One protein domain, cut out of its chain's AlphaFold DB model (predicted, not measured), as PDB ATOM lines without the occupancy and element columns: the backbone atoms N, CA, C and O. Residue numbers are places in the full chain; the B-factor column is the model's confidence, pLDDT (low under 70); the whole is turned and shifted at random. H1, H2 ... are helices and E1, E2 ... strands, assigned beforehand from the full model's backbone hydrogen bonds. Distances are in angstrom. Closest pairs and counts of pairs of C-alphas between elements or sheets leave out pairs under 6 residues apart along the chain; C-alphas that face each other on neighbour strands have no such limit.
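This is residues 60 to 127 of the 134 residues of the protein "RND transporter, Hydrophobe/Amphiphile Efflux-1 (HAE1)/Heavy Metal Efflux (HME) family, permease protein" of Leptospira borgpetersenii serovar Hardjo-bovis str. Sponselee (UniProt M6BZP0). A long two-stranded hairpin, E1 and E2, reaches away as an arm from a small, loose body in which the helix H2 lies in the middle, with the strand E3 of a second, short hairpin, E3 and E4, alongside it. The tip of the arm, residues 89 to 94, sticks out free; the short helix H1 lies near the start of H2, at the far end from that tip, and the short helix H3 lies near the end of H2. The printed part has 68 residues, with three named helices and four named strands in the order H1, H2, E1, E2, H3, E3, E4; each hairpin is an antiparallel sheet of two strands, and the class is mixed, helices and strands. The whole is loose, with a radius of gyration of the C-alphas of 14.6 A, and elongated, spanning 47 by 26 by 19 A.

H1 is residues 60 to 63, 5.4 A long, and begins with C-alpha 60 at (23.793, -5.573, 21.737). H2, residues 69 to 81, runs 16.5 A. E1, residues 84 to 90, runs 16.7 A to C-alpha 90 at (16.848, -49.849, 19.985), and E2, residues 93 to 98, runs 16.5 A. H3 is residues 109 to 112, 5.0 A. E3, residues 116 to 118, measures 6.6 A, and E4, residues 124 to 126, measures 6.7 A and ends with C-alpha 126 at (27.324, -15.423, 33.765).

H1 and H2 are close but not clearly touching; their closest C-alphas, of Leu 62 and Met 69, are 7.2 A apart. The closest C-alphas of H2 and E1, those of Ser 78 and Ser 84, are 7.3 A apart. E1 and E2 form an antiparallel hairpin, with 152 degrees between their directions; N 88 and O 95 are within hydrogen-bond range at 2.8 A, as are N 97 and O 86 at 2.8 A. H2 and H3 are close but not clearly touching, with the C-alphas of Ile 80 and Ile 112 closest at 7.9 A. The closest C-alphas of H2 and E3, those of Ile 75 and Val 117, are 7.2 A apart. E3 and E4 form an antiparallel hairpin at 145 degrees, with N 117 and O 125 within hydrogen-bond range at 3.2 A. H2 and E4 are apart. In H2 every O i to N i+4 pair is within hydrogen-bond range; H1 and H3 are too short for such a pair.

The two C-alphas farthest apart, those of Phe 60 and Gly 91, are 47.7 A apart. The printed part has no cut and no long link; the link from E2 to H3, 10 residues, is short, and the others are tight. The mean pLDDT of the printed part is 85.1, and residues 120 to 127 are under 70.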
ATOM      1  N   PHE A  60      22.611  -6.377  21.386       89.06
ATOM      2  CA  PHE A  60      23.793  -5.573  21.737       89.06
ATOM      3  C   PHE A  60      24.658  -6.168  22.862       89.06
ATOM      4  O   PHE A  60      25.847  -5.873  22.951       89.06
ATOM      5  N   ASN A  61      24.078  -6.974  23.757       86.69
ATOM      6  CA  ASN A  61      24.845  -7.653  24.801       86.69
ATOM      7  C   ASN A  61      25.511  -8.920  24.264       86.69
ATOM      8  O   ASN A  61      26.632  -9.207  24.663       86.69
ATOM      9  N   LEU A  62      24.843  -9.656  23.371       87.69
ATOM     10  CA  LEU A  62      25.382 -10.874  22.761       87.69
ATOM     11  C   LEU A  62      26.571 -10.578  21.838       87.69
ATOM     12  O   LEU A  62      27.565 -11.300  21.868       87.69
ATOM     13  N   GLU A  63      26.501  -9.477  21.084       87.00
ATOM     14  CA  GLU A  63      27.564  -9.035  20.171       87.00
ATOM     15  C   GLU A  63      28.899  -8.803  20.894       87.00
ATOM     16  O   GLU A  63      29.949  -9.168  20.373       87.00
ATOM     17  N   ARG A  64      28.871  -8.299  22.138       86.50
ATOM     18  CA  ARG A  64      30.079  -8.096  22.963       86.50
ATOM     19  C   ARG A  64      30.851  -9.383  23.246       86.50
ATOM     20  O   ARG A  64      32.043  -9.317  23.517       86.50
ATOM     21  N   TYR A  65      30.168 -10.522  23.209       83.31
ATOM     22  CA  TYR A  65      30.735 -11.839  23.494       83.31
ATOM     23  C   TYR A  65      30.811 -12.720  22.242       83.31
ATOM     24  O   TYR A  65      31.031 -13.925  22.351       83.31
ATOM     25  N   ASN A  66      30.606 -12.132  21.056       87.06
ATOM     26  CA  ASN A  66      30.564 -12.835  19.776       87.06
ATOM     27  C   ASN A  66      29.563 -14.010  19.755       87.06
ATOM     28  O   ASN A  66      29.815 -15.060  19.164       87.06
ATOM     29  N   ILE A  67      28.421 -13.854  20.435       87.94
ATOM     30  CA  ILE A  67      27.367 -14.872  20.491       87.94
ATOM     31  C   ILE A  67      26.285 -14.508  19.477       87.94
ATOM     32  O   ILE A  67      25.738 -13.405  19.500       87.94
ATOM     33  N   SER A  68      25.933 -15.447  18.597       89.69
ATOM     34  CA  SER A  68      24.807 -15.249  17.682       89.69
ATOM     35  C   SER A  68      23.468 -15.371  18.420       89.69
ATOM     36  O   SER A  68      23.339 -16.135  19.382       89.69
ATOM     37  N   MET A  69      22.437 -14.660  17.947       90.19
ATOM     38  CA  MET A  69      21.081 -14.778  18.505       90.19
ATOM     39  C   MET A  69      20.578 -16.228  18.462       90.19
ATOM     40  O   MET A  69      20.031 -16.714  19.448       90.19
ATOM     41  N   GLY A  70      20.823 -16.931  17.351       90.06
ATOM     42  CA  GLY A  70      20.427 -18.331  17.190       90.06
ATOM     43  C   GLY A  70      21.118 -19.252  18.195       90.06
ATOM     44  O   GLY A  70      20.458 -20.064  18.833       90.06
ATOM     45  N   SER A  71      22.424 -19.073  18.420       88.12
ATOM     46  CA  SER A  71      23.169 -19.851  19.421       88.12
ATOM     47  C   SER A  71      22.635 -19.616  20.835       88.12
ATOM     48  O   SER A  71      22.449 -20.566  21.592       88.12
ATOM     49  N   ALA A  72      22.340 -18.362  21.193       88.19
ATOM     50  CA  ALA A  72      21.768 -18.038  22.497       88.19
ATOM     51  C   ALA A  72      20.370 -18.660  22.683       88.19
ATOM     52  O   ALA A  72      20.089 -19.235  23.733       88.19
ATOM     53  N   GLN A  73      19.515 -18.605  21.657       90.19
ATOM     54  CA  GLN A  73      18.192 -19.242  21.677       90.19
ATOM     55  C   GLN A  73      18.286 -20.769  21.782       90.19
ATOM     56  O   GLN A  73      17.554 -21.368  22.564       90.19
ATOM     57  N   GLN A  74      19.220 -21.394  21.064       89.12
ATOM     58  CA  GLN A  74      19.440 -22.841  21.110       89.12
ATOM     59  C   GLN A  74      19.898 -23.310  22.499       89.12
ATOM     60  O   GLN A  74      19.462 -24.353  22.990       89.12
ATOM     61  N   ILE A  75      20.739 -22.522  23.174       87.06
ATOM     62  CA  ILE A  75      21.156 -22.802  24.554       87.06
ATOM     63  C   ILE A  75      19.964 -22.693  25.506       87.06
ATOM     64  O   ILE A  75      19.793 -23.548  26.369       87.06
ATOM     65  N   VAL A  76      19.095 -21.696  25.333       89.81
ATOM     66  CA  VAL A  76      17.861 -21.577  26.125       89.81
ATOM     67  C   VAL A  76      16.930 -22.779  25.888       89.81
ATOM     68  O   VAL A  76      16.452 -23.383  26.852       89.81
ATOM     69  N   ALA A  77      16.707 -23.167  24.629       89.56
ATOM     70  CA  ALA A  77      15.808 -24.260  24.253       89.56
ATOM     71  C   ALA A  77      16.276 -25.629  24.779       89.56
ATOM     72  O   ALA A  77      15.496 -26.369  25.382       89.56
ATOM     73  N   SER A  78      17.566 -25.933  24.651       89.12
ATOM     74  CA  SER A  78      18.154 -27.158  25.201       89.12
ATOM     75  C   SER A  78      18.259 -27.089  26.729       89.12
ATOM     76  O   SER A  78      17.569 -27.813  27.448       89.12
ATOM     77  N   ALA A  79      19.041 -26.149  27.257       87.50
ATOM     78  CA  ALA A  79      19.450 -26.155  28.654       87.50
ATOM     79  C   ALA A  79      18.297 -25.884  29.640       87.50
ATOM     80  O   ALA A  79      18.303 -26.415  30.755       87.50
ATOM     81  N   ILE A  80      17.286 -25.103  29.235       89.31
ATOM     82  CA  ILE A  80      16.098 -24.806  30.053       89.31
ATOM     83  C   ILE A  80      14.893 -25.605  29.572       89.31
ATOM     84  O   ILE A  80      14.225 -26.242  30.397       89.31
ATOM     85  N   GLY A  81      14.613 -25.572  28.266       88.44
ATOM     86  CA  GLY A  81      13.443 -26.214  27.662       88.44
ATOM     87  C   GLY A  81      13.516 -27.741  27.660       88.44
ATOM     88  O   GLY A  81      12.487 -28.393  27.824       88.44
ATOM     89  N   GLY A  82      14.721 -28.319  27.603       90.69
ATOM     90  CA  GLY A  82      14.919 -29.765  27.498       90.69
ATOM     91  C   GLY A  82      14.606 -30.304  26.104       90.69
ATOM     92  O   GLY A  82      14.118 -31.429  25.990       90.69
ATOM     93  N   GLU A  83      14.843 -29.489  25.070       92.25
ATOM     94  CA  GLU A  83      14.708 -29.891  23.671       92.25
ATOM     95  C   GLU A  83      15.512 -31.170  23.379       92.25
ATOM     96  O   GLU A  83      16.620 -31.369  23.890       92.25
ATOM     97  N   SER A  84      14.923 -32.059  22.577       91.38
ATOM     98  CA  SER A  84      15.580 -33.295  22.155       91.38
ATOM     99  C   SER A  84      16.733 -32.971  21.210       91.38
ATOM    100  O   SER A  84      16.541 -32.304  20.198       91.38
ATOM    101  N   ILE A  85      17.928 -33.452  21.540       90.81
ATOM    102  CA  ILE A  85      19.143 -33.239  20.746       90.81
ATOM    103  C   ILE A  85      19.387 -34.379  19.757       90.81
ATOM    104  O   ILE A  85      20.018 -34.177  18.723       90.81
ATOM    105  N   THR A  86      18.916 -35.587  20.072       94.25
ATOM    106  CA  THR A  86      19.037 -36.766  19.210       94.25
ATOM    107  C   THR A  86      18.065 -37.857  19.665       94.25
ATOM    108  O   THR A  86      17.296 -37.675  20.607       94.25
ATOM    109  N   GLN A  87      18.092 -39.006  18.999       95.31
ATOM    110  CA  GLN A  87      17.345 -40.193  19.392       95.31
ATOM    111  C   GLN A  87      18.262 -41.419  19.407       95.31
ATOM    112  O   GLN A  87      19.096 -41.572  18.514       95.31
ATOM    113  N   THR A  88      18.099 -42.298  20.393       96.56
ATOM    114  CA  THR A  88      18.651 -43.656  20.324       96.56
ATOM    115  C   THR A  88      17.682 -44.554  19.564       96.56
ATOM    116  O   THR A  88      16.468 -44.326  19.557       96.56
ATOM    117  N   ILE A  89      18.228 -45.557  18.879       96.31
ATOM    118  CA  ILE A  89      17.453 -46.554  18.139       96.31
ATOM    119  C   ILE A  89      17.766 -47.913  18.750       96.31
ATOM    120  O   ILE A  89      18.908 -48.368  18.698       96.31
ATOM    121  N   GLU A  90      16.746 -48.557  19.306       93.88
ATOM    122  CA  GLU A  90      16.848 -49.849  19.985       93.88
ATOM    123  C   GLU A  90      15.869 -50.818  19.309       93.88
ATOM    124  O   GLU A  90      14.680 -50.899  19.616       93.88
ATOM    125  N   GLY A  91      16.351 -51.496  18.265       94.62
ATOM    126  CA  GLY A  91      15.516 -52.335  17.405       94.62
ATOM    127  C   GLY A  91      14.466 -51.518  16.646       94.62
ATOM    128  O   GLY A  91      14.791 -50.793  15.706       94.62
ATOM    129  N   ARG A  92      13.191 -51.669  17.029       94.44
ATOM    130  CA  ARG A  92      12.061 -50.902  16.463       94.44
ATOM    131  C   ARG A  92      11.673 -49.699  17.322       94.44
ATOM    132  O   ARG A  92      10.822 -48.916  16.900       94.44
ATOM    133  N   GLU A  93      12.269 -49.566  18.502       96.00
ATOM    134  CA  GLU A  93      11.991 -48.494  19.447       96.00
ATOM    135  C   GLU A  93      12.919 -47.305  19.198       96.00
ATOM    136  O   GLU A  93      14.050 -47.442  18.720       96.00
ATOM    137  N   ARG A  94      12.407 -46.109  19.485       96.12
ATOM    138  CA  ARG A  94      13.135 -44.848  19.348       96.12
ATOM    139  C   ARG A  94      12.944 -44.044  20.621       96.12
ATOM    140  O   ARG A  94      11.809 -43.693  20.945       96.12
ATOM    141  N   PHE A  95      14.035 -43.724  21.308       96.44
ATOM    142  CA  PHE A  95      14.004 -42.924  22.532       96.44
ATOM    143  C   PHE A  95      14.651 -41.566  22.291       96.44
ATOM    144  O   PHE A  95      15.707 -41.474  21.675       96.44
ATOM    145  N   SER A  96      14.015 -40.495  22.762       95.38
ATOM    146  CA  SER A  96      14.574 -39.142  22.658       95.38
ATOM    147  C   SER A  96      15.649 -38.919  23.715       95.38
ATOM    148  O   SER A  96      15.456 -39.254  24.882       95.38
ATOM    149  N   VAL A  97      16.750 -38.294  23.313       93.88
ATOM    150  CA  VAL A  97      17.836 -37.872  24.198       93.88
ATOM    151  C   VAL A  97      17.817 -36.355  24.263       93.88
ATOM    152  O   VAL A  97      17.870 -35.691  23.230       93.88
ATOM    153  N   ASN A  98      17.770 -35.796  25.467       94.62
ATOM    154  CA  ASN A  98      17.848 -34.358  25.694       94.62
ATOM    155  C   ASN A  98      19.000 -34.004  26.636       94.62
ATOM    156  O   ASN A  98      19.470 -34.821  27.426       94.62
ATOM    157  N   LEU A  99      19.459 -32.759  26.535       89.94
ATOM    158  CA  LEU A  99      20.433 -32.176  27.446       89.94
ATOM    159  C   LEU A  99      19.766 -31.014  28.165       89.94
ATOM    160  O   LEU A  99      19.255 -30.106  27.518       89.94
ATOM    161  N   ARG A 100      19.771 -31.037  29.498       91.56
ATOM    162  CA  ARG A 100      19.090 -30.029  30.313       91.56
ATOM    163  C   ARG A 100      19.852 -29.758  31.601       91.56
ATOM    164  O   ARG A 100      20.399 -30.683  32.197       91.56
ATOM    165  N   TYR A 101      19.830 -28.512  32.072       90.38
ATOM    166  CA  TYR A 101      20.355 -28.202  33.396       90.38
ATOM    167  C   TYR A 101      19.539 -28.885  34.507       90.38
ATOM    168  O   TYR A 101      18.305 -29.010  34.386       90.38
ATOM    169  N   PRO A 102      20.208 -29.262  35.618       91.38
ATOM    170  CA  PRO A 102      19.547 -29.690  36.843       91.38
ATOM    171  C   PRO A 102      18.458 -28.703  37.265       91.38
ATOM    172  O   PRO A 102      18.570 -27.490  37.050       91.38
ATOM    173  N   LYS A 103      17.375 -29.221  37.847       91.12
ATOM    174  CA  LYS A 103      16.187 -28.426  38.191       91.12
ATOM    175  C   LYS A 103      16.542 -27.266  39.122       91.12
ATOM    176  O   LYS A 103      16.003 -26.175  38.964       91.12
ATOM    177  N   GLU A 104      17.488 -27.483  40.023       91.50
ATOM    178  CA  GLU A 104      17.956 -26.548  41.044       91.50
ATOM    179  C   GLU A 104      18.584 -25.288  40.444       91.50
ATOM    180  O   GLU A 104      18.689 -24.284  41.141       91.50
ATOM    181  N   LEU A 105      18.994 -25.316  39.170       87.50
ATOM    182  CA  LEU A 105      19.556 -24.168  38.449       87.50
ATOM    183  C   LEU A 105      18.512 -23.398  37.626       87.50
ATOM    184  O   LEU A 105      18.837 -22.380  37.020       87.50
ATOM    185  N   ARG A 106      17.260 -23.865  37.589       90.44
ATOM    186  CA  ARG A 106      16.197 -23.309  36.733       90.44
ATOM    187  C   ARG A 106      14.809 -23.326  37.379       90.44
ATOM    188  O   ARG A 106      13.803 -23.266  36.680       90.44
ATOM    189  N   ASP A 107      14.745 -23.465  38.697       91.38
ATOM    190  CA  ASP A 107      13.498 -23.479  39.472       91.38
ATOM    191  C   ASP A 107      12.970 -22.069  39.791       91.38
ATOM    192  O   ASP A 107      11.860 -21.935  40.299       91.38
ATOM    193  N   SER A 108      13.730 -21.019  39.469       91.75
ATOM    194  CA  SER A 108      13.302 -19.630  39.616       91.75
ATOM    195  C   SER A 108      13.811 -18.746  38.481       91.75
ATOM    196  O   SER A 108      14.847 -19.019  37.864       91.75
ATOM    197  N   ALA A 109      13.100 -17.641  38.239       89.31
ATOM    198  CA  ALA A 109      13.493 -16.640  37.250       89.31
ATOM    199  C   ALA A 109      14.908 -16.097  37.522       89.31
ATOM    200  O   ALA A 109      15.703 -15.954  36.597       89.31
ATOM    201  N   ASP A 110      15.269 -15.873  38.788       89.06
ATOM    202  CA  ASP A 110      16.598 -15.373  39.153       89.06
ATOM    203  C   ASP A 110      17.724 -16.361  38.860       89.06
ATOM    204  O   ASP A 110      18.832 -15.939  38.517       89.06
ATOM    205  N   LYS A 111      17.465 -17.667  38.982       88.44
ATOM    206  CA  LYS A 111      18.453 -18.683  38.611       88.44
ATOM    207  C   LYS A 111      18.563 -18.818  37.099       88.44
ATOM    208  O   LYS A 111      19.678 -18.866  36.592       88.44
ATOM    209  N   ILE A 112      17.439 -18.738  36.384       87.81
ATOM    210  CA  ILE A 112      17.416 -18.702  34.916       87.81
ATOM    211  C   ILE A 112      18.223 -17.513  34.380       87.81
ATOM    212  O   ILE A 112      19.040 -17.682  33.478       87.81
ATOM    213  N   ARG A 113      18.090 -16.332  34.998       86.69
ATOM    214  CA  ARG A 113      18.915 -15.154  34.682       86.69
ATOM    215  C   ARG A 113      20.406 -15.358  34.928       86.69
ATOM    216  O   ARG A 113      21.186 -14.563  34.435       86.69
ATOM    217  N   ALA A 114      20.808 -16.335  35.734       84.50
ATOM    218  CA  ALA A 114      22.202 -16.598  36.077       84.50
ATOM    219  C   ALA A 114      22.787 -17.800  35.322       84.50
ATOM    220  O   ALA A 114      23.924 -18.185  35.609       84.50
ATOM    221  N   ILE A 115      22.027 -18.392  34.394       83.38
ATOM    222  CA  ILE A 115      22.484 -19.520  33.589       83.38
ATOM    223  C   ILE A 115      23.709 -19.117  32.770       83.38
ATOM    224  O   ILE A 115      23.826 -17.993  32.277       83.38
ATOM    225  N   LEU A 116      24.640 -20.059  32.677       79.50
ATOM    226  CA  LEU A 116      25.899 -19.885  31.981       79.50
ATOM    227  C   LEU A 116      25.709 -20.162  30.495       79.50
ATOM    228  O   LEU A 116      25.060 -21.133  30.107       79.50
ATOM    229  N   VAL A 117      26.300 -19.309  29.670       77.38
ATOM    230  CA  VAL A 117      26.327 -19.476  28.217       77.38
ATOM    231  C   VAL A 117      27.779 -19.644  27.809       77.38
ATOM    232  O   VAL A 117      28.625 -18.820  28.157       77.38
ATOM    233  N   SER A 118      28.068 -20.734  27.099       70.06
ATOM    234  CA  SER A 118      29.401 -20.978  26.553       70.06
ATOM    235  C   SER A 118      29.688 -19.934  25.481       70.06
ATOM    236  O   SER A 118      28.918 -19.805  24.527       70.06
ATOM    237  N   THR A 119      30.775 -19.185  25.638       73.62
ATOM    238  CA  THR A 119      31.245 -18.257  24.603       73.62
ATOM    239  C   THR A 119      32.256 -18.974  23.698       73.62
ATOM    240  O   THR A 119      32.715 -20.070  24.022       73.62
ATOM    241  N   GLN A 120      32.525 -18.446  22.499       63.34
ATOM    242  CA  GLN A 120      33.461 -19.085  21.552       63.34
ATOM    243  C   GLN A 120      34.928 -18.953  21.986       63.34
ATOM    244  O   GLN A 120      35.775 -19.743  21.581       63.34
ATOM    245  N   THR A 121      35.219 -17.963  22.826       58.59
ATOM    246  CA  THR A 121      36.434 -17.939  23.647       58.59
ATOM    247  C   THR A 121      36.116 -18.808  24.863       58.59
ATOM    248  O   THR A 121      34.988 -18.757  25.327       58.59
ATOM    249  N   PHE A 122      37.015 -19.642  25.380       47.75
ATOM    250  CA  PHE A 122      36.737 -20.570  26.498       47.75
ATOM    251  C   PHE A 122      36.435 -19.879  27.861       47.75
ATOM    252  O   PHE A 122      36.763 -20.406  28.920       47.75
ATOM    253  N   ASP A 123      35.782 -18.716  27.857       46.72
ATOM    254  CA  ASP A 123      35.292 -17.990  29.017       46.72
ATOM    255  C   ASP A 123      33.826 -18.350  29.304       46.72
ATOM    256  O   ASP A 123      32.930 -18.235  28.457       46.72
ATOM    257  N   ILE A 124      33.582 -18.783  30.542       51.94
ATOM    258  CA  ILE A 124      32.259 -19.102  31.082       51.94
ATOM    259  C   ILE A 124      31.583 -17.788  31.495       51.94
ATOM    260  O   ILE A 124      31.933 -17.198  32.519       51.94
ATOM    261  N   PHE A 125      30.604 -17.318  30.716       52.41
ATOM    262  CA  PHE A 125      29.920 -16.059  31.010       52.41
ATOM    263  C   PHE A 125      28.639 -16.268  31.826       52.41
ATOM    264  O   PHE A 125      27.759 -17.050  31.461       52.41
ATOM    265  N   ARG A 126      28.521 -15.512  32.923       54.28
ATOM    266  CA  ARG A 126      27.324 -15.423  33.765       54.28
ATOM    267  C   ARG A 126      26.550 -14.165  33.396       54.28
ATOM    268  O   ARG A 126      27.082 -13.064  33.533       54.28
ATOM    269  N   PHE A 127      25.293 -14.300  32.981       52.78
ATOM    270  CA  PHE A 127      24.436 -13.137  32.745       52.78
ATOM    271  C   PHE A 127      24.309 -12.291  34.035       52.78
ATOM    272  O   PHE A 127      23.917 -12.806  35.087       52.78
TER     273      PHE A 127